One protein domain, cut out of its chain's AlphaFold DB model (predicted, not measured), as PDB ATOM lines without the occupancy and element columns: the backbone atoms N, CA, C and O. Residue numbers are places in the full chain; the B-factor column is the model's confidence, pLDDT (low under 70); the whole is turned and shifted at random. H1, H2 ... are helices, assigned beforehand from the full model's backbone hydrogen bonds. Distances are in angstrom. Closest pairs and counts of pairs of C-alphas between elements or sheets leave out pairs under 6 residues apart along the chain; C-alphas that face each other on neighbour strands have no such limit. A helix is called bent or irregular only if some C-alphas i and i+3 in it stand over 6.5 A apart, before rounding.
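AT A GLANCE: This is residues 219 to 339 of the 341 residues of an uncharacterized protein of Thalassiosira oceanica (UniProt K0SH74). One long helix, H3, is the core, and the three other helices pack on it at crossing angles: H1 and H2 at a slant, and H4 across it near H4's own start. From there H4 runs on past H2, and residues 331 to 339, of which 331 to 337 belong to H4, stick out. A long link, residues 260 to 277, loops from the end of H2 back to the start of H3, and its residues 260 to 265 stand free. The printed part has 121 residues with four named helices, H1, H2, H3 and H4 in chain order, and no named strand; the class is all helix. It is compact, with a radius of gyration of the C-alphas of 15.5 A and spans of 45 by 39 by 32 A.

IN THESE COORDINATES: H1, residues 219 to 236, begins at C-alpha 219 (179.691, 148.527, 154.242) and is 25.8 A long. H2, residues 242 to 259, is 24.9 A long, with a kink of 31 degrees near residue 253. H2 is irregular, but only just: C-alphas 254 and 257 are 6.7 A apart. H3, residues 278 to 305, is the longest helix, 40.7 A from C-alpha 278 at (165.789, 153.330, 171.052). H4, residues 312 to 337, is 37.0 A long and ends at C-alpha 337 (184.508, 182.060, 174.477).

HOW THE PARTS SIT: H3 is the hub, touching the three other helices, and the helix packing is mostly crossed. H1 touches H3 with residues 221 to 226 alone, closest at the C-alphas of Val 222 and Ala 289, 5.2 A, at a steep tilt of 55 degrees, opposite ways. H2 touches residues 281 to 292 of H3, closest at the C-alphas of Asn 251 and Asn 288, 5.7 A, at a steep tilt of 48 degrees, the same way. H4 touches H3 with residues 315 to 319 alone, closest at the C-alphas of Gln 296 and Ser 315, 5.6 A. Their tilt is 69.8 degrees, steep and only just short of about perpendicular, opposite ways. H2 and H4 touch, about perpendicular at 90 degrees, with the C-alphas of Leu 253 and Leu 323 closest at 6.7 A. H1 and H2 are close but not clearly touching, with the C-alphas of Tyr 233 and Gly 243 7.8 A apart. H1 and H4 are only just apart, at 8.1 A. Each O i to N i+4 pair is within hydrogen-bond range in H3 and H4; in H1 it is 13 of 14 and in H2 12 of 14.

THE WHOLE: The C-alphas of Thr 276 and Gly 307, 45.0 A apart, are the two farthest apart. The printed part has no cut. The link H1 to H2 is tight, H3 to H4 short and H2 to H3 long, with 18 residues. The mean pLDDT of the printed part is 77.8; residues 236 to 240 and 256 to 275 are under 70.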
ATOM      1  N   ASP A 219     180.481 149.458 153.423       87.75
ATOM      2  CA  ASP A 219     179.691 148.527 154.242       87.75
ATOM      3  C   ASP A 219     180.532 147.759 155.274       87.75
ATOM      4  O   ASP A 219     180.056 147.477 156.374       87.75
ATOM      5  N   ASP A 220     181.772 147.408 154.931       90.00
ATOM      6  CA  ASP A 220     182.658 146.637 155.801       90.00
ATOM      7  C   ASP A 220     183.263 147.545 156.890       90.00
ATOM      8  O   ASP A 220     183.252 147.170 158.064       90.00
ATOM      9  N   LEU A 221     183.644 148.783 156.546       89.50
ATOM     10  CA  LEU A 221     184.068 149.814 157.511       89.50
ATOM     11  C   LEU A 221     182.942 150.187 158.496       89.50
ATOM     12  O   LEU A 221     183.162 150.236 159.708       89.50
ATOM     13  N   VAL A 222     181.713 150.376 158.000       89.81
ATOM     14  CA  VAL A 222     180.522 150.666 158.819       89.81
ATOM     15  C   VAL A 222     180.221 149.516 159.785       89.81
ATOM     16  O   VAL A 222     179.992 149.748 160.973       89.81
ATOM     17  N   ARG A 223     180.268 148.260 159.318       91.94
ATOM     18  CA  ARG A 223     180.114 147.078 160.190       91.94
ATOM     19  C   ARG A 223     181.221 146.994 161.235       91.94
ATOM     20  O   ARG A 223     180.930 146.695 162.391       91.94
ATOM     21  N   SER A 224     182.462 147.272 160.840       89.69
ATOM     22  CA  SER A 224     183.625 147.269 161.728       89.69
ATOM     23  C   SER A 224     183.481 148.311 162.848       89.69
ATOM     24  O   SER A 224     183.688 147.995 164.022       89.69
ATOM     25  N   TYR A 225     183.015 149.525 162.526       89.12
ATOM     26  CA  TYR A 225     182.668 150.548 163.518       89.12
ATOM     27  C   TYR A 225     181.544 150.089 164.462       89.12
ATOM     28  O   TYR A 225     181.711 150.122 165.683       89.12
ATOM     29  N   LEU A 226     180.412 149.623 163.917       90.00
ATOM     30  CA  LEU A 226     179.250 149.219 164.719       90.00
ATOM     31  C   LEU A 226     179.577 148.046 165.655       90.00
ATOM     32  O   LEU A 226     179.201 148.082 166.825       90.00
ATOM     33  N   GLY A 227     180.335 147.054 165.178       88.81
ATOM     34  CA  GLY A 227     180.794 145.927 165.990       88.81
ATOM     35  C   GLY A 227     181.702 146.359 167.146       88.81
ATOM     36  O   GLY A 227     181.542 145.867 168.265       88.81
ATOM     37  N   ARG A 228     182.602 147.332 166.925       87.06
ATOM     38  CA  ARG A 228     183.409 147.926 168.008       87.06
ATOM     39  C   ARG A 228     182.551 148.693 169.013       87.06
ATOM     40  O   ARG A 228     182.748 148.512 170.213       87.06
ATOM     41  N   ARG A 229     181.602 149.518 168.553       83.69
ATOM     42  CA  ARG A 229     180.728 150.318 169.433       83.69
ATOM     43  C   ARG A 229     179.829 149.423 170.289       83.69
ATOM     44  O   ARG A 229     179.763 149.612 171.500       83.69
ATOM     45  N   GLU A 230     179.237 148.383 169.701       84.69
ATOM     46  CA  GLU A 230     178.480 147.365 170.439       84.69
ATOM     47  C   GLU A 230     179.362 146.616 171.452       84.69
ATOM     48  O   GLU A 230     178.974 146.444 172.610       84.69
ATOM     49  N   ALA A 231     180.575 146.216 171.059       84.69
ATOM     50  CA  ALA A 231     181.528 145.588 171.971       84.69
ATOM     51  C   ALA A 231     182.020 146.537 173.080       84.69
ATOM     52  O   ALA A 231     182.484 146.050 174.110       84.69
ATOM     53  N   SER A 232     181.947 147.860 172.899       80.88
ATOM     54  CA  SER A 232     182.200 148.841 173.961       80.88
ATOM     55  C   SER A 232     181.059 148.819 174.975       80.88
ATOM     56  O   SER A 232     181.282 148.426 176.117       80.88
ATOM     57  N   TYR A 233     179.825 149.093 174.533       76.44
ATOM     58  CA  TYR A 233     178.637 149.128 175.397       76.44
ATOM     59  C   TYR A 233     178.422 147.833 176.193       76.44
ATOM     60  O   TYR A 233     178.089 147.876 177.375       76.44
ATOM     61  N   ARG A 234     178.661 146.667 175.574       78.88
ATOM     62  CA  ARG A 234     178.562 145.363 176.256       78.88
ATOM     63  C   ARG A 234     179.639 145.131 177.324       78.88
ATOM     64  O   ARG A 234     179.445 144.270 178.175       78.88
ATOM     65  N   ARG A 235     180.784 145.824 177.257       77.44
ATOM     66  CA  ARG A 235     181.903 145.683 178.210       77.44
ATOM     67  C   ARG A 235     181.883 146.732 179.317       77.44
ATOM     68  O   ARG A 235     182.340 146.431 180.413       77.44
ATOM     69  N   SER A 236     181.378 147.933 179.052       69.00
ATOM     70  CA  SER A 236     181.411 149.037 180.014       69.00
ATOM     71  C   SER A 236     180.226 149.078 180.985       69.00
ATOM     72  O   SER A 236     180.292 149.833 181.953       69.00
ATOM     73  N   ASN A 237     179.161 148.289 180.757       67.62
ATOM     74  CA  ASN A 237     177.888 148.397 181.494       67.62
ATOM     75  C   ASN A 237     177.391 149.859 181.572       67.62
ATOM     76  O   ASN A 237     176.842 150.297 182.582       67.62
ATOM     77  N   GLU A 238     177.629 150.631 180.508       68.06
ATOM     78  CA  GLU A 238     177.347 152.064 180.474       68.06
ATOM     79  C   GLU A 238     175.866 152.364 180.713       68.06
ATOM     80  O   GLU A 238     174.972 151.784 180.092       68.06
ATOM     81  N   GLU A 239     175.604 153.340 181.583       69.06
ATOM     82  CA  GLU A 239     174.250 153.833 181.782       69.06
ATOM     83  C   GLU A 239     173.674 154.387 180.465       69.06
ATOM     84  O   GLU A 239     174.354 155.151 179.768       69.06
ATOM     85  N   PRO A 240     172.386 154.140 180.155       68.25
ATOM     86  CA  PRO A 240     171.723 154.684 178.965       68.25
ATOM     87  C   PRO A 240     171.702 156.222 178.864       68.25
ATOM     88  O   PRO A 240     171.252 156.767 177.855       68.25
ATOM     89  N   ALA A 241     172.117 156.937 179.915       70.06
ATOM     90  CA  ALA A 241     172.360 158.376 179.898       70.06
ATOM     91  C   ALA A 241     173.741 158.739 179.320       70.06
ATOM     92  O   ALA A 241     173.808 159.631 178.478       70.06
ATOM     93  N   ARG A 242     174.810 158.017 179.691       72.75
ATOM     94  CA  ARG A 242     176.169 158.245 179.166       72.75
ATOM     95  C   ARG A 242     176.264 157.906 177.684       72.75
ATOM     96  O   ARG A 242     176.678 158.753 176.904       72.75
ATOM     97  N   GLY A 243     175.740 156.747 177.273       73.81
ATOM     98  CA  GLY A 243     175.726 156.361 175.856       73.81
ATOM     99  C   GLY A 243     175.026 157.384 174.947       73.81
ATOM    100  O   GLY A 243     175.463 157.595 173.821       73.81
ATOM    101  N   ARG A 244     173.997 158.092 175.450       75.31
ATOM    102  CA  ARG A 244     173.352 159.211 174.732       75.31
ATOM    103  C   ARG A 244     174.255 160.432 174.604       75.31
ATOM    104  O   ARG A 244     174.370 160.970 173.511       75.31
ATOM    105  N   GLN A 245     174.894 160.851 175.696       77.25
ATOM    106  CA  GLN A 245     175.822 161.987 175.689       77.25
ATOM    107  C   GLN A 245     177.002 161.731 174.743       77.25
ATOM    108  O   GLN A 245     177.371 162.614 173.973       77.25
ATOM    109  N   ASP A 246     177.530 160.507 174.731       75.94
ATOM    110  CA  ASP A 246     178.597 160.112 173.815       75.94
ATOM    111  C   ASP A 246     178.121 160.050 172.355       75.94
ATOM    112  O   ASP A 246     178.838 160.504 171.464       75.94
ATOM    113  N   GLU A 247     176.921 159.523 172.085       78.56
ATOM    114  CA  GLU A 247     176.316 159.517 170.743       78.56
ATOM    115  C   GLU A 247     176.078 160.938 170.216       78.56
ATOM    116  O   GLU A 247     176.413 161.219 169.066       78.56
ATOM    117  N   GLU A 248     175.565 161.840 171.056       78.31
ATOM    118  CA  GLU A 248     175.383 163.268 170.763       78.31
ATOM    119  C   GLU A 248     176.713 163.975 170.484       78.31
ATOM    120  O   GLU A 248     176.810 164.774 169.550       78.31
ATOM    121  N   TYR A 249     177.742 163.681 171.279       76.00
ATOM    122  CA  TYR A 249     179.061 164.290 171.149       76.00
ATOM    123  C   TYR A 249     179.799 163.812 169.893       76.00
ATOM    124  O   TYR A 249     180.302 164.634 169.126       76.00
ATOM    125  N   TYR A 250     179.799 162.503 169.623       74.75
ATOM    126  CA  TYR A 250     180.370 161.954 168.390       74.75
ATOM    127  C   TYR A 250     179.614 162.409 167.142       74.75
ATOM    128  O   TYR A 250     180.253 162.666 166.126       74.75
ATOM    129  N   ASN A 251     178.286 162.546 167.212       80.19
ATOM    130  CA  ASN A 251     177.486 163.045 166.094       80.19
ATOM    131  C   ASN A 251     177.906 164.476 165.717       80.19
ATOM    132  O   ASN A 251     178.220 164.732 164.558       80.19
ATOM    133  N   LYS A 252     178.047 165.370 166.705       78.38
ATOM    134  CA  LYS A 252     178.599 166.723 166.499       78.38
ATOM    135  C   LYS A 252     179.987 166.685 165.858       78.38
ATOM    136  O   LYS A 252     180.162 167.200 164.759       78.38
ATOM    137  N   LEU A 253     180.952 165.992 166.474       77.31
ATOM    138  CA  LEU A 253     182.321 165.916 165.943       77.31
ATOM    139  C   LEU A 253     182.380 165.379 164.505       77.31
ATOM    140  O   LEU A 253     183.167 165.874 163.701       77.31
ATOM    141  N   LEU A 254     181.556 164.384 164.165       77.38
ATOM    142  CA  LEU A 254     181.545 163.761 162.843       77.38
ATOM    143  C   LEU A 254     180.788 164.588 161.792       77.38
ATOM    144  O   LEU A 254     181.298 164.720 160.674       77.38
ATOM    145  N   LEU A 255     179.620 165.147 162.132       70.88
ATOM    146  CA  LEU A 255     178.709 165.801 161.186       70.88
ATOM    147  C   LEU A 255     178.781 167.332 161.152       70.88
ATOM    148  O   LEU A 255     178.380 167.894 160.135       70.88
ATOM    149  N   ASP A 256     179.302 168.027 162.170       64.56
ATOM    150  CA  ASP A 256     179.369 169.500 162.140       64.56
ATOM    151  C   ASP A 256     180.280 169.988 161.003       64.56
ATOM    152  O   ASP A 256     179.877 170.839 160.219       64.56
ATOM    153  N   ARG A 257     181.415 169.316 160.769       54.28
ATOM    154  CA  ARG A 257     182.285 169.564 159.600       54.28
ATOM    155  C   ARG A 257     181.619 169.265 158.247       54.28
ATOM    156  O   ARG A 257     182.109 169.685 157.205       54.28
ATOM    157  N   ALA A 258     180.517 168.514 158.246       50.09
ATOM    158  CA  ALA A 258     179.718 168.260 157.053       50.09
ATOM    159  C   ALA A 258     178.569 169.274 156.890       50.09
ATOM    160  O   ALA A 258     178.031 169.377 155.786       50.09
ATOM    161  N   ARG A 259     178.173 170.019 157.937       50.84
ATOM    162  CA  ARG A 259     177.130 171.060 157.844       50.84
ATOM    163  C   ARG A 259     177.537 172.179 156.891       50.84
ATOM    164  O   ARG A 259     176.739 172.512 156.025       50.84
ATOM    165  N   ASP A 260     178.798 172.602 156.928       50.41
ATOM    166  CA  ASP A 260     179.355 173.652 156.058       50.41
ATOM    167  C   ASP A 260     179.288 173.352 154.542       50.41
ATOM    168  O   ASP A 260     179.584 174.224 153.727       50.41
ATOM    169  N   ALA A 261     178.941 172.120 154.145       48.72
ATOM    170  CA  ALA A 261     179.000 171.660 152.757       48.72
ATOM    171  C   ALA A 261     177.640 171.462 152.055       48.72
ATOM    172  O   ALA A 261     177.620 171.500 150.831       48.72
ATOM    173  N   ASP A 262     176.537 171.222 152.782       46.72
ATOM    174  CA  ASP A 262     175.188 171.018 152.203       46.72
ATOM    175  C   ASP A 262     174.109 171.061 153.310       46.72
ATOM    176  O   ASP A 262     173.998 170.111 154.099       46.72
ATOM    177  N   ASP A 263     173.285 172.112 153.346       48.34
ATOM    178  CA  ASP A 263     172.223 172.296 154.356       48.34
ATOM    179  C   ASP A 263     170.975 171.413 154.124       48.34
ATOM    180  O   ASP A 263     170.334 170.961 155.078       48.34
ATOM    181  N   ASP A 264     170.642 171.097 152.869       44.16
ATOM    182  CA  ASP A 264     169.321 170.558 152.491       44.16
ATOM    183  C   ASP A 264     169.042 169.101 152.925       44.16
ATOM    184  O   ASP A 264     167.908 168.621 152.833       44.16
ATOM    185  N   VAL A 265     170.049 168.376 153.425       49.16
ATOM    186  CA  VAL A 265     169.924 166.955 153.820       49.16
ATOM    187  C   VAL A 265     170.008 166.747 155.346       49.16
ATOM    188  O   VAL A 265     169.579 165.710 155.854       49.16
ATOM    189  N   LYS A 266     170.518 167.719 156.120       49.56
ATOM    190  CA  LYS A 266     171.107 167.472 157.459       49.56
ATOM    191  C   LYS A 266     170.277 167.917 158.673       49.56
ATOM    192  O   LYS A 266     170.835 168.384 159.665       49.56
ATOM    193  N   THR A 267     168.950 167.768 158.648       51.75
ATOM    194  CA  THR A 267     168.101 168.221 159.780       51.75
ATOM    195  C   THR A 267     167.011 167.257 160.258       51.75
ATOM    196  O   THR A 267     166.538 167.410 161.381       51.75
ATOM    197  N   ARG A 268     166.616 166.229 159.489       50.03
ATOM    198  CA  ARG A 268     165.413 165.428 159.819       50.03
ATOM    199  C   ARG A 268     165.567 164.397 160.950       50.03
ATOM    200  O   ARG A 268     164.554 164.036 161.540       50.03
ATOM    201  N   PHE A 269     166.784 163.957 161.282       48.09
ATOM    202  CA  PHE A 269     167.038 162.988 162.370       48.09
ATOM    203  C   PHE A 269     167.854 163.552 163.546       48.09
ATOM    204  O   PHE A 269     167.917 162.941 164.613       48.09
ATOM    205  N   LEU A 270     168.396 164.761 163.386       54.94
ATOM    206  CA  LEU A 270     169.280 165.452 164.332       54.94
ATOM    207  C   LEU A 270     168.549 166.177 165.482       54.94
ATOM    208  O   LEU A 270     169.174 166.934 166.224       54.94
ATOM    209  N   SER A 271     167.238 165.974 165.656       55.50
ATOM    210  CA  SER A 271     166.532 166.525 166.817       55.50
ATOM    211  C   SER A 271     166.971 165.806 168.102       55.50
ATOM    212  O   SER A 271     167.028 164.576 168.115       55.50
ATOM    213  N   PRO A 272     167.169 166.512 169.234       57.31
ATOM    214  CA  PRO A 272     167.455 165.870 170.524       57.31
ATOM    215  C   PRO A 272     166.404 164.827 170.948       57.31
ATOM    216  O   PRO A 272     166.684 163.922 171.731       57.31
ATOM    217  N   SER A 273     165.181 164.912 170.405       53.59
ATOM    218  CA  SER A 273     164.129 163.922 170.641       53.59
ATOM    219  C   SER A 273     164.413 162.547 170.023       53.59
ATOM    220  O   SER A 273     163.959 161.553 170.590       53.59
ATOM    221  N   SER A 274     165.174 162.435 168.925       61.16
ATOM    222  CA  SER A 274     165.455 161.135 168.294       61.16
ATOM    223  C   SER A 274     166.247 160.226 169.245       61.16
ATOM    224  O   SER A 274     165.853 159.078 169.486       61.16
ATOM    225  N   LEU A 275     167.266 160.784 169.901       68.94
ATOM    226  CA  LEU A 275     168.142 160.138 170.885       68.94
ATOM    227  C   LEU A 275     167.429 159.705 172.179       68.94
ATOM    228  O   LEU A 275     167.930 158.849 172.909       68.94
ATOM    229  N   THR A 276     166.232 160.226 172.470       70.62
ATOM    230  CA  THR A 276     165.414 159.703 173.583       70.62
ATOM    231  C   THR A 276     164.874 158.301 173.284       70.62
ATOM    232  O   THR A 276     164.739 157.466 174.181       70.62
ATOM    233  N   THR A 277     164.627 157.995 172.008       78.62
ATOM    234  CA  THR A 277     164.062 156.714 171.574       78.62
ATOM    235  C   THR A 277     165.161 155.681 171.305       78.62
ATOM    236  O   THR A 277     166.296 156.017 170.973       78.62
ATOM    237  N   ALA A 278     164.845 154.389 171.428       76.69
ATOM    238  CA  ALA A 278     165.789 153.330 171.052       76.69
ATOM    239  C   ALA A 278     166.056 153.302 169.531       76.69
ATOM    240  O   ALA A 278     167.178 153.050 169.100       76.69
ATOM    241  N   MET A 279     165.037 153.606 168.718       78.12
ATOM    242  CA  MET A 279     165.153 153.637 167.256       78.12
ATOM    243  C   MET A 279     165.963 154.832 166.746       78.12
ATOM    244  O   MET A 279     166.796 154.652 165.865       78.12
ATOM    245  N   GLY A 280     165.767 156.028 167.307       78.75
ATOM    246  CA  GLY A 280     166.533 157.214 166.920       78.75
ATOM    247  C   GLY A 280     167.999 157.139 167.350       78.75
ATOM    248  O   GLY A 280     168.861 157.448 166.540       78.75
ATOM    249  N   ARG A 281     168.312 156.588 168.535       77.31
ATOM    250  CA  ARG A 281     169.702 156.222 168.890       77.31
ATOM    251  C   ARG A 281     170.329 155.259 167.892       77.31
ATOM    252  O   ARG A 281     171.454 155.464 167.453       77.31
ATOM    253  N   LYS A 282     169.588 154.227 167.474       82.25
ATOM    254  CA  LYS A 282     170.064 153.294 166.445       82.25
ATOM    255  C   LYS A 282     170.292 153.983 165.094       82.25
ATOM    256  O   LYS A 282     171.261 153.643 164.425       82.25
ATOM    257  N   ALA A 283     169.444 154.938 164.707       81.06
ATOM    258  CA  ALA A 283     169.647 155.742 163.503       81.06
ATOM    259  C   ALA A 283     170.919 156.602 163.615       81.06
ATOM    260  O   ALA A 283     171.798 156.475 162.768       81.06
ATOM    261  N   VAL A 284     171.080 157.357 164.709       82.06
ATOM    262  CA  VAL A 284     172.275 158.182 164.965       82.06
ATOM    263  C   VAL A 284     173.553 157.338 165.024       82.06
ATOM    264  O   VAL A 284     174.557 157.722 164.441       82.06
ATOM    265  N   MET A 285     173.537 156.149 165.637       84.06
ATOM    266  CA  MET A 285     174.692 155.240 165.602       84.06
ATOM    267  C   MET A 285     175.079 154.815 164.179       84.06
ATOM    268  O   MET A 285     176.268 154.666 163.901       84.06
ATOM    269  N   VAL A 286     174.110 154.608 163.282       86.69
ATOM    270  CA  VAL A 286     174.374 154.256 161.876       86.69
ATOM    271  C   VAL A 286     174.862 155.471 161.081       86.69
ATOM    272  O   VAL A 286     175.791 155.328 160.290       86.69
ATOM    273  N   GLU A 287     174.309 156.661 161.324       83.88
ATOM    274  CA  GLU A 287     174.794 157.924 160.742       83.88
ATOM    275  C   GLU A 287     176.243 158.212 161.174       83.88
ATOM    276  O   GLU A 287     177.107 158.431 160.324       83.88
ATOM    277  N   ASN A 288     176.542 158.093 162.473       86.50
ATOM    278  CA  ASN A 288     177.892 158.211 163.028       86.50
ATOM    279  C   ASN A 288     178.844 157.163 162.423       86.50
ATOM    280  O   ASN A 288     179.971 157.494 162.056       86.50
ATOM    281  N   ALA A 289     178.402 155.910 162.270       87.19
ATOM    282  CA  ALA A 289     179.205 154.858 161.647       87.19
ATOM    283  C   ALA A 289     179.549 155.174 160.185       87.19
ATOM    284  O   ALA A 289     180.684 154.960 159.762       87.19
ATOM    285  N   TYR A 290     178.588 155.706 159.423       85.69
ATOM    286  CA  TYR A 290     178.787 156.095 158.028       85.69
ATOM    287  C   TYR A 290     179.718 157.307 157.901       85.69
ATOM    288  O   TYR A 290     180.640 157.292 157.091       85.69
ATOM    289  N   ALA A 291     179.546 158.324 158.748       86.25
ATOM    290  CA  ALA A 291     180.417 159.497 158.778       86.25
ATOM    291  C   ALA A 291     181.857 159.159 159.201       86.25
ATOM    292  O   ALA A 291     182.811 159.670 158.613       86.25
ATOM    293  N   PHE A 292     182.032 158.258 160.174       88.81
ATOM    294  CA  PHE A 292     183.352 157.758 160.562       88.81
ATOM    295  C   PHE A 292     184.003 156.966 159.421       88.81
ATOM    296  O   PHE A 292     185.165 157.200 159.093       88.81
ATOM    297  N   ALA A 293     183.256 156.059 158.783       87.81
ATOM    298  CA  ALA A 293     183.749 155.250 157.672       87.81
ATOM    299  C   ALA A 293     184.115 156.094 156.435       87.81
ATOM    300  O   ALA A 293     185.113 155.796 155.778       87.81
ATOM    301  N   LEU A 294     183.383 157.183 156.162       89.19
ATOM    302  CA  LEU A 294     183.750 158.186 155.154       89.19
ATOM    303  C   LEU A 294     185.103 158.833 155.465       89.19
ATOM    304  O   LEU A 294     186.010 158.726 154.643       89.19
ATOM    305  N   ARG A 295     185.284 159.418 156.661       86.25
ATOM    306  CA  ARG A 295     186.574 160.019 157.064       86.25
ATOM    307  C   ARG A 295     187.721 159.004 157.025       86.25
ATOM    308  O   ARG A 295     188.831 159.323 156.609       86.25
ATOM    309  N   GLN A 296     187.451 157.758 157.417       90.81
ATOM    310  CA  GLN A 296     188.429 156.673 157.361       90.81
ATOM    311  C   GLN A 296     188.828 156.343 155.915       90.81
ATOM    312  O   GLN A 296     190.013 156.167 155.633       90.81
ATOM    313  N   GLN A 297     187.871 156.313 154.985       87.56
ATOM    314  CA  GLN A 297     188.155 156.117 153.565       87.56
ATOM    315  C   GLN A 297     188.904 157.317 152.957       87.56
ATOM    316  O   GLN A 297     189.826 157.114 152.165       87.56
ATOM    317  N   GLU A 298     188.567 158.549 153.345       87.81
ATOM    318  CA  GLU A 298     189.271 159.770 152.929       87.81
ATOM    319  C   GLU A 298     190.749 159.748 153.342       87.81
ATOM    320  O   GLU A 298     191.609 159.993 152.497       87.81
ATOM    321  N   GLU A 299     191.064 159.363 154.585       89.25
ATOM    322  CA  GLU A 299     192.448 159.182 155.052       89.25
ATOM    323  C   GLU A 299     193.198 158.097 154.262       89.25
ATOM    324  O   GLU A 299     194.359 158.286 153.888       89.25
ATOM    325  N   MET A 300     192.545 156.974 153.941       86.38
ATOM    326  CA  MET A 300     193.159 155.918 153.125       86.38
ATOM    327  C   MET A 300     193.418 156.379 151.681       86.38
ATOM    328  O   MET A 300     194.471 156.073 151.120       86.38
ATOM    329  N   ILE A 301     192.512 157.165 151.088       85.50
ATOM    330  CA  ILE A 301     192.700 157.783 149.764       85.50
ATOM    331  C   ILE A 301     193.822 158.831 149.810       85.50
ATOM    332  O   ILE A 301     194.655 158.885 148.902       85.50
ATOM    333  N   ALA A 302     193.872 159.661 150.855       84.62
ATOM    334  CA  ALA A 302     194.902 160.679 151.038       84.62
ATOM    335  C   ALA A 302     196.296 160.053 151.193       84.62
ATOM    336  O   ALA A 302     197.245 160.503 150.549       84.62
ATOM    337  N   ALA A 303     196.412 158.970 151.966       85.38
ATOM    338  CA  ALA A 303     197.635 158.181 152.059       85.38
ATOM    339  C   ALA A 303     198.004 157.525 150.719       85.38
ATOM    340  O   ALA A 303     199.161 157.610 150.303       85.38
ATOM    341  N   GLY A 304     197.027 156.967 149.992       82.25
ATOM    342  CA  GLY A 304     197.241 156.380 148.664       82.25
ATOM    343  C   GLY A 304     197.831 157.381 147.664       82.25
ATOM    344  O   GLY A 304     198.790 157.067 146.962       82.25
ATOM    345  N   ARG A 305     197.352 158.635 147.677       82.12
ATOM    346  CA  ARG A 305     197.927 159.750 146.892       82.12
ATOM    347  C   ARG A 305     199.366 160.106 147.290       82.12
ATOM    348  O   ARG A 305     200.095 160.656 146.475       82.12
ATOM    349  N   GLN A 306     199.774 159.797 148.520       81.31
ATOM    350  CA  GLN A 306     201.142 159.955 149.031       81.31
ATOM    351  C   GLN A 306     202.003 158.691 148.826       81.31
ATOM    352  O   GLN A 306     203.096 158.599 149.386       81.31
ATOM    353  N   GLY A 307     201.522 157.699 148.065       79.81
ATOM    354  CA  GLY A 307     202.220 156.430 147.837       79.81
ATOM    355  C   GLY A 307     202.254 155.507 149.061       79.81
ATOM    356  O   GLY A 307     203.110 154.630 149.137       79.81
ATOM    357  N   ARG A 308     201.356 155.705 150.037       83.75
ATOM    358  CA  ARG A 308     201.260 154.899 151.262       83.75
ATOM    359  C   ARG A 308     199.943 154.136 151.299       83.75
ATOM    360  O   ARG A 308     198.880 154.714 151.108       83.75
ATOM    361  N   ILE A 309     200.005 152.848 151.612       83.12
ATOM    362  CA  ILE A 309     198.816 152.024 151.843       83.12
ATOM    363  C   ILE A 309     198.630 151.937 153.356       83.12
ATOM    364  O   ILE A 309     199.441 151.305 154.025       83.12
ATOM    365  N   LEU A 310     197.601 152.596 153.893       84.19
ATOM    366  CA  LEU A 310     197.199 152.401 155.288       84.19
ATOM    367  C   LEU A 310     196.381 151.115 155.408       84.19
ATOM    368  O   LEU A 310     195.535 150.827 154.559       84.19
ATOM    369  N   THR A 311     196.587 150.377 156.492       89.31
ATOM    370  CA  THR A 311     195.652 149.344 156.946       89.31
ATOM    371  C   THR A 311     194.382 149.974 157.530       89.31
ATOM    372  O   THR A 311     194.339 151.168 157.835       89.31
ATOM    373  N   GLU A 312     193.332 149.167 157.723       88.56
ATOM    374  CA  GLU A 312     192.105 149.612 158.402       88.56
ATOM    375  C   GLU A 312     192.388 150.116 159.829       88.56
ATOM    376  O   GLU A 312     191.776 151.075 160.292       88.56
ATOM    377  N   GLU A 313     193.328 149.492 160.539       88.94
ATOM    378  CA  GLU A 313     193.619 149.838 161.933       88.94
ATOM    379  C   GLU A 313     194.402 151.149 162.054       88.94
ATOM    380  O   GLU A 313     194.110 151.953 162.940       88.94
ATOM    381  N   GLU A 314     195.334 151.404 161.134       90.12
ATOM    382  CA  GLU A 314     196.074 152.668 161.063       90.12
ATOM    383  C   GLU A 314     195.181 153.827 160.608       90.12
ATOM    384  O   GLU A 314     195.259 154.920 161.173       90.12
ATOM    385  N   SER A 315     194.303 153.611 159.619       89.25
ATOM    386  CA  SER A 315     193.357 154.647 159.188       89.25
ATOM    387  C   SER A 315     192.322 154.956 160.271       89.25
ATOM    388  O   SER A 315     192.023 156.126 160.503       89.25
ATOM    389  N   ARG A 316     191.850 153.942 161.011       91.94
ATOM    390  CA  ARG A 316     191.027 154.127 162.216       91.94
ATOM    391  C   ARG A 316     191.754 154.984 163.255       91.94
ATOM    392  O   ARG A 316     191.190 155.976 163.703       91.94
ATOM    393  N   ALA A 317     192.988 154.619 163.611       91.62
ATOM    394  CA  ALA A 317     193.761 155.321 164.635       91.62
ATOM    395  C   ALA A 317     193.993 156.799 164.274       91.62
ATOM    396  O   ALA A 317     193.885 157.662 165.140       91.62
ATOM    397  N   ARG A 318     194.228 157.109 162.991       89.69
ATOM    398  CA  ARG A 318     194.305 158.496 162.509       89.69
ATOM    399  C   ARG A 318     192.997 159.261 162.647       89.69
ATOM    400  O   ARG A 318     193.021 160.395 163.110       89.69
ATOM    401  N   VAL A 319     191.865 158.671 162.261       89.75
ATOM    402  CA  VAL A 319     190.557 159.330 162.422       89.75
ATOM    403  C   VAL A 319     190.253 159.565 163.903       89.75
ATOM    404  O   VAL A 319     189.776 160.638 164.258       89.75
ATOM    405  N   GLU A 320     190.581 158.614 164.779       90.38
ATOM    406  CA  GLU A 320     190.452 158.763 166.236       90.38
ATOM    407  C   GLU A 320     191.383 159.864 166.791       90.38
ATOM    408  O   GLU A 320     190.947 160.656 167.626       90.38
ATOM    409  N   GLU A 321     192.616 159.996 166.287       91.25
ATOM    410  CA  GLU A 321     193.535 161.092 166.642       91.25
ATOM    411  C   GLU A 321     193.008 162.463 166.181       91.25
ATOM    412  O   GLU A 321     193.001 163.419 166.961       91.25
ATOM    413  N   ILE A 322     192.526 162.560 164.935       89.56
ATOM    414  CA  ILE A 322     191.933 163.782 164.369       89.56
ATOM    415  C   ILE A 322     190.713 164.200 165.196       89.56
ATOM    416  O   ILE A 322     190.648 165.343 165.641       89.56
ATOM    417  N   LEU A 323     189.793 163.272 165.479       86.81
ATOM    418  CA  LEU A 323     188.616 163.534 166.312       86.81
ATOM    419  C   LEU A 323     189.002 163.929 167.745       86.81
ATOM    420  O   LEU A 323     188.374 164.815 168.315       86.81
ATOM    421  N   GLY A 324     190.043 163.323 168.326       86.81
ATOM    422  CA  GLY A 324     190.563 163.693 169.648       86.81
ATOM    423  C   GLY A 324     191.194 165.091 169.690       86.81
ATOM    424  O   GLY A 324     191.121 165.779 170.717       86.81
ATOM    425  N   ARG A 325     191.773 165.537 168.569       88.75
ATOM    426  CA  ARG A 325     192.309 166.889 168.385       88.75
ATOM    427  C   ARG A 325     191.185 167.911 168.214       88.75
ATOM    428  O   ARG A 325     191.110 168.821 169.034       88.75
ATOM    429  N   GLU A 326     190.256 167.677 167.283       86.06
ATOM    430  CA  GLU A 326     189.034 168.481 167.081       86.06
ATOM    431  C   GLU A 326     188.244 168.615 168.406       86.06
ATOM    432  O   GLU A 326     187.864 169.707 168.822       86.06
ATOM    433  N   ALA A 327     188.091 167.522 169.162       84.31
ATOM    434  CA  ALA A 327     187.474 167.501 170.493       84.31
ATOM    435  C   ALA A 327     188.191 168.365 171.548       84.31
ATOM    436  O   ALA A 327     187.577 168.831 172.513       84.31
ATOM    437  N   SER A 328     189.504 168.537 171.424       82.94
ATOM    438  CA  SER A 328     190.321 169.304 172.369       82.94
ATOM    439  C   SER A 328     190.394 170.780 171.985       82.94
ATOM    440  O   SER A 328     190.331 171.631 172.871       82.94
ATOM    441  N   GLU A 329     190.420 171.075 170.687       86.00
ATOM    442  CA  GLU A 329     190.267 172.417 170.121       86.00
ATOM    443  C   GLU A 329     188.880 172.984 170.466       86.00
ATOM    444  O   GLU A 329     188.814 174.001 171.153       86.00
ATOM    445  N   ASN A 330     187.787 172.254 170.211       81.88
ATOM    446  CA  ASN A 330     186.423 172.668 170.584       81.88
ATOM    447  C   ASN A 330     186.260 172.958 172.092       81.88
ATOM    448  O   ASN A 330     185.538 173.874 172.490       81.88
ATOM    449  N   ARG A 331     186.927 172.187 172.968       82.25
ATOM    450  CA  ARG A 331     186.924 172.454 174.423       82.25
ATOM    451  C   ARG A 331     187.698 173.722 174.769       82.25
ATOM    452  O   ARG A 331     187.266 174.478 175.637       82.25
ATOM    453  N   ARG A 332     188.830 173.957 174.104       84.38
ATOM    454  CA  ARG A 332     189.634 175.167 174.281       84.38
ATOM    455  C   ARG A 332     188.876 176.407 173.806       84.38
ATOM    456  O   ARG A 332     188.785 177.360 174.571       84.38
ATOM    457  N   GLU A 333     188.284 176.366 172.617       82.56
ATOM    458  CA  GLU A 333     187.450 177.444 172.074       82.56
ATOM    459  C   GLU A 333     186.259 177.745 172.988       82.56
ATOM    460  O   GLU A 333     186.021 178.903 173.320       82.56
ATOM    461  N   GLY A 334     185.573 176.717 173.503       80.38
ATOM    462  CA  GLY A 334     184.512 176.895 174.499       80.38
ATOM    463  C   GLY A 334     184.989 177.585 175.786       80.38
ATOM    464  O   GLY A 334     184.282 178.433 176.329       80.38
ATOM    465  N   HIS A 335     186.201 177.279 176.261       77.50
ATOM    466  CA  HIS A 335     186.806 177.958 177.413       77.50
ATOM    467  C   HIS A 335     187.292 179.383 177.115       77.50
ATOM    468  O   HIS A 335     187.316 180.202 178.032       77.50
ATOM    469  N   GLU A 336     187.709 179.684 175.886       81.25
ATOM    470  CA  GLU A 336     188.102 181.035 175.468       81.25
ATOM    471  C   GLU A 336     186.856 181.915 175.260       81.25
ATOM    472  O   GLU A 336     186.790 183.013 175.811       81.25
ATOM    473  N   ALA A 337     185.805 181.394 174.616       77.12
ATOM    474  CA  ALA A 337     184.508 182.060 174.477       77.12
ATOM    475  C   ALA A 337     183.846 182.353 175.836       77.12
ATOM    476  O   ALA A 337     183.358 183.457 176.055       77.12
ATOM    477  N   ALA A 338     183.896 181.411 176.787       75.75
ATOM    478  CA  ALA A 338     183.369 181.602 178.143       75.75
ATOM    479  C   ALA A 338     184.182 182.581 179.021       75.75
ATOM    480  O   ALA A 338     183.758 182.883 180.132       75.75
ATOM    481  N   LYS A 339     185.349 183.050 178.555       75.12
ATOM    482  CA  LYS A 339     186.164 184.098 179.201       75.12
ATOM    483  C   LYS A 339     186.074 185.457 178.497       75.12
ATOM    484  O   LYS A 339     186.604 186.433 179.017       75.12
TER     485      LYS A 339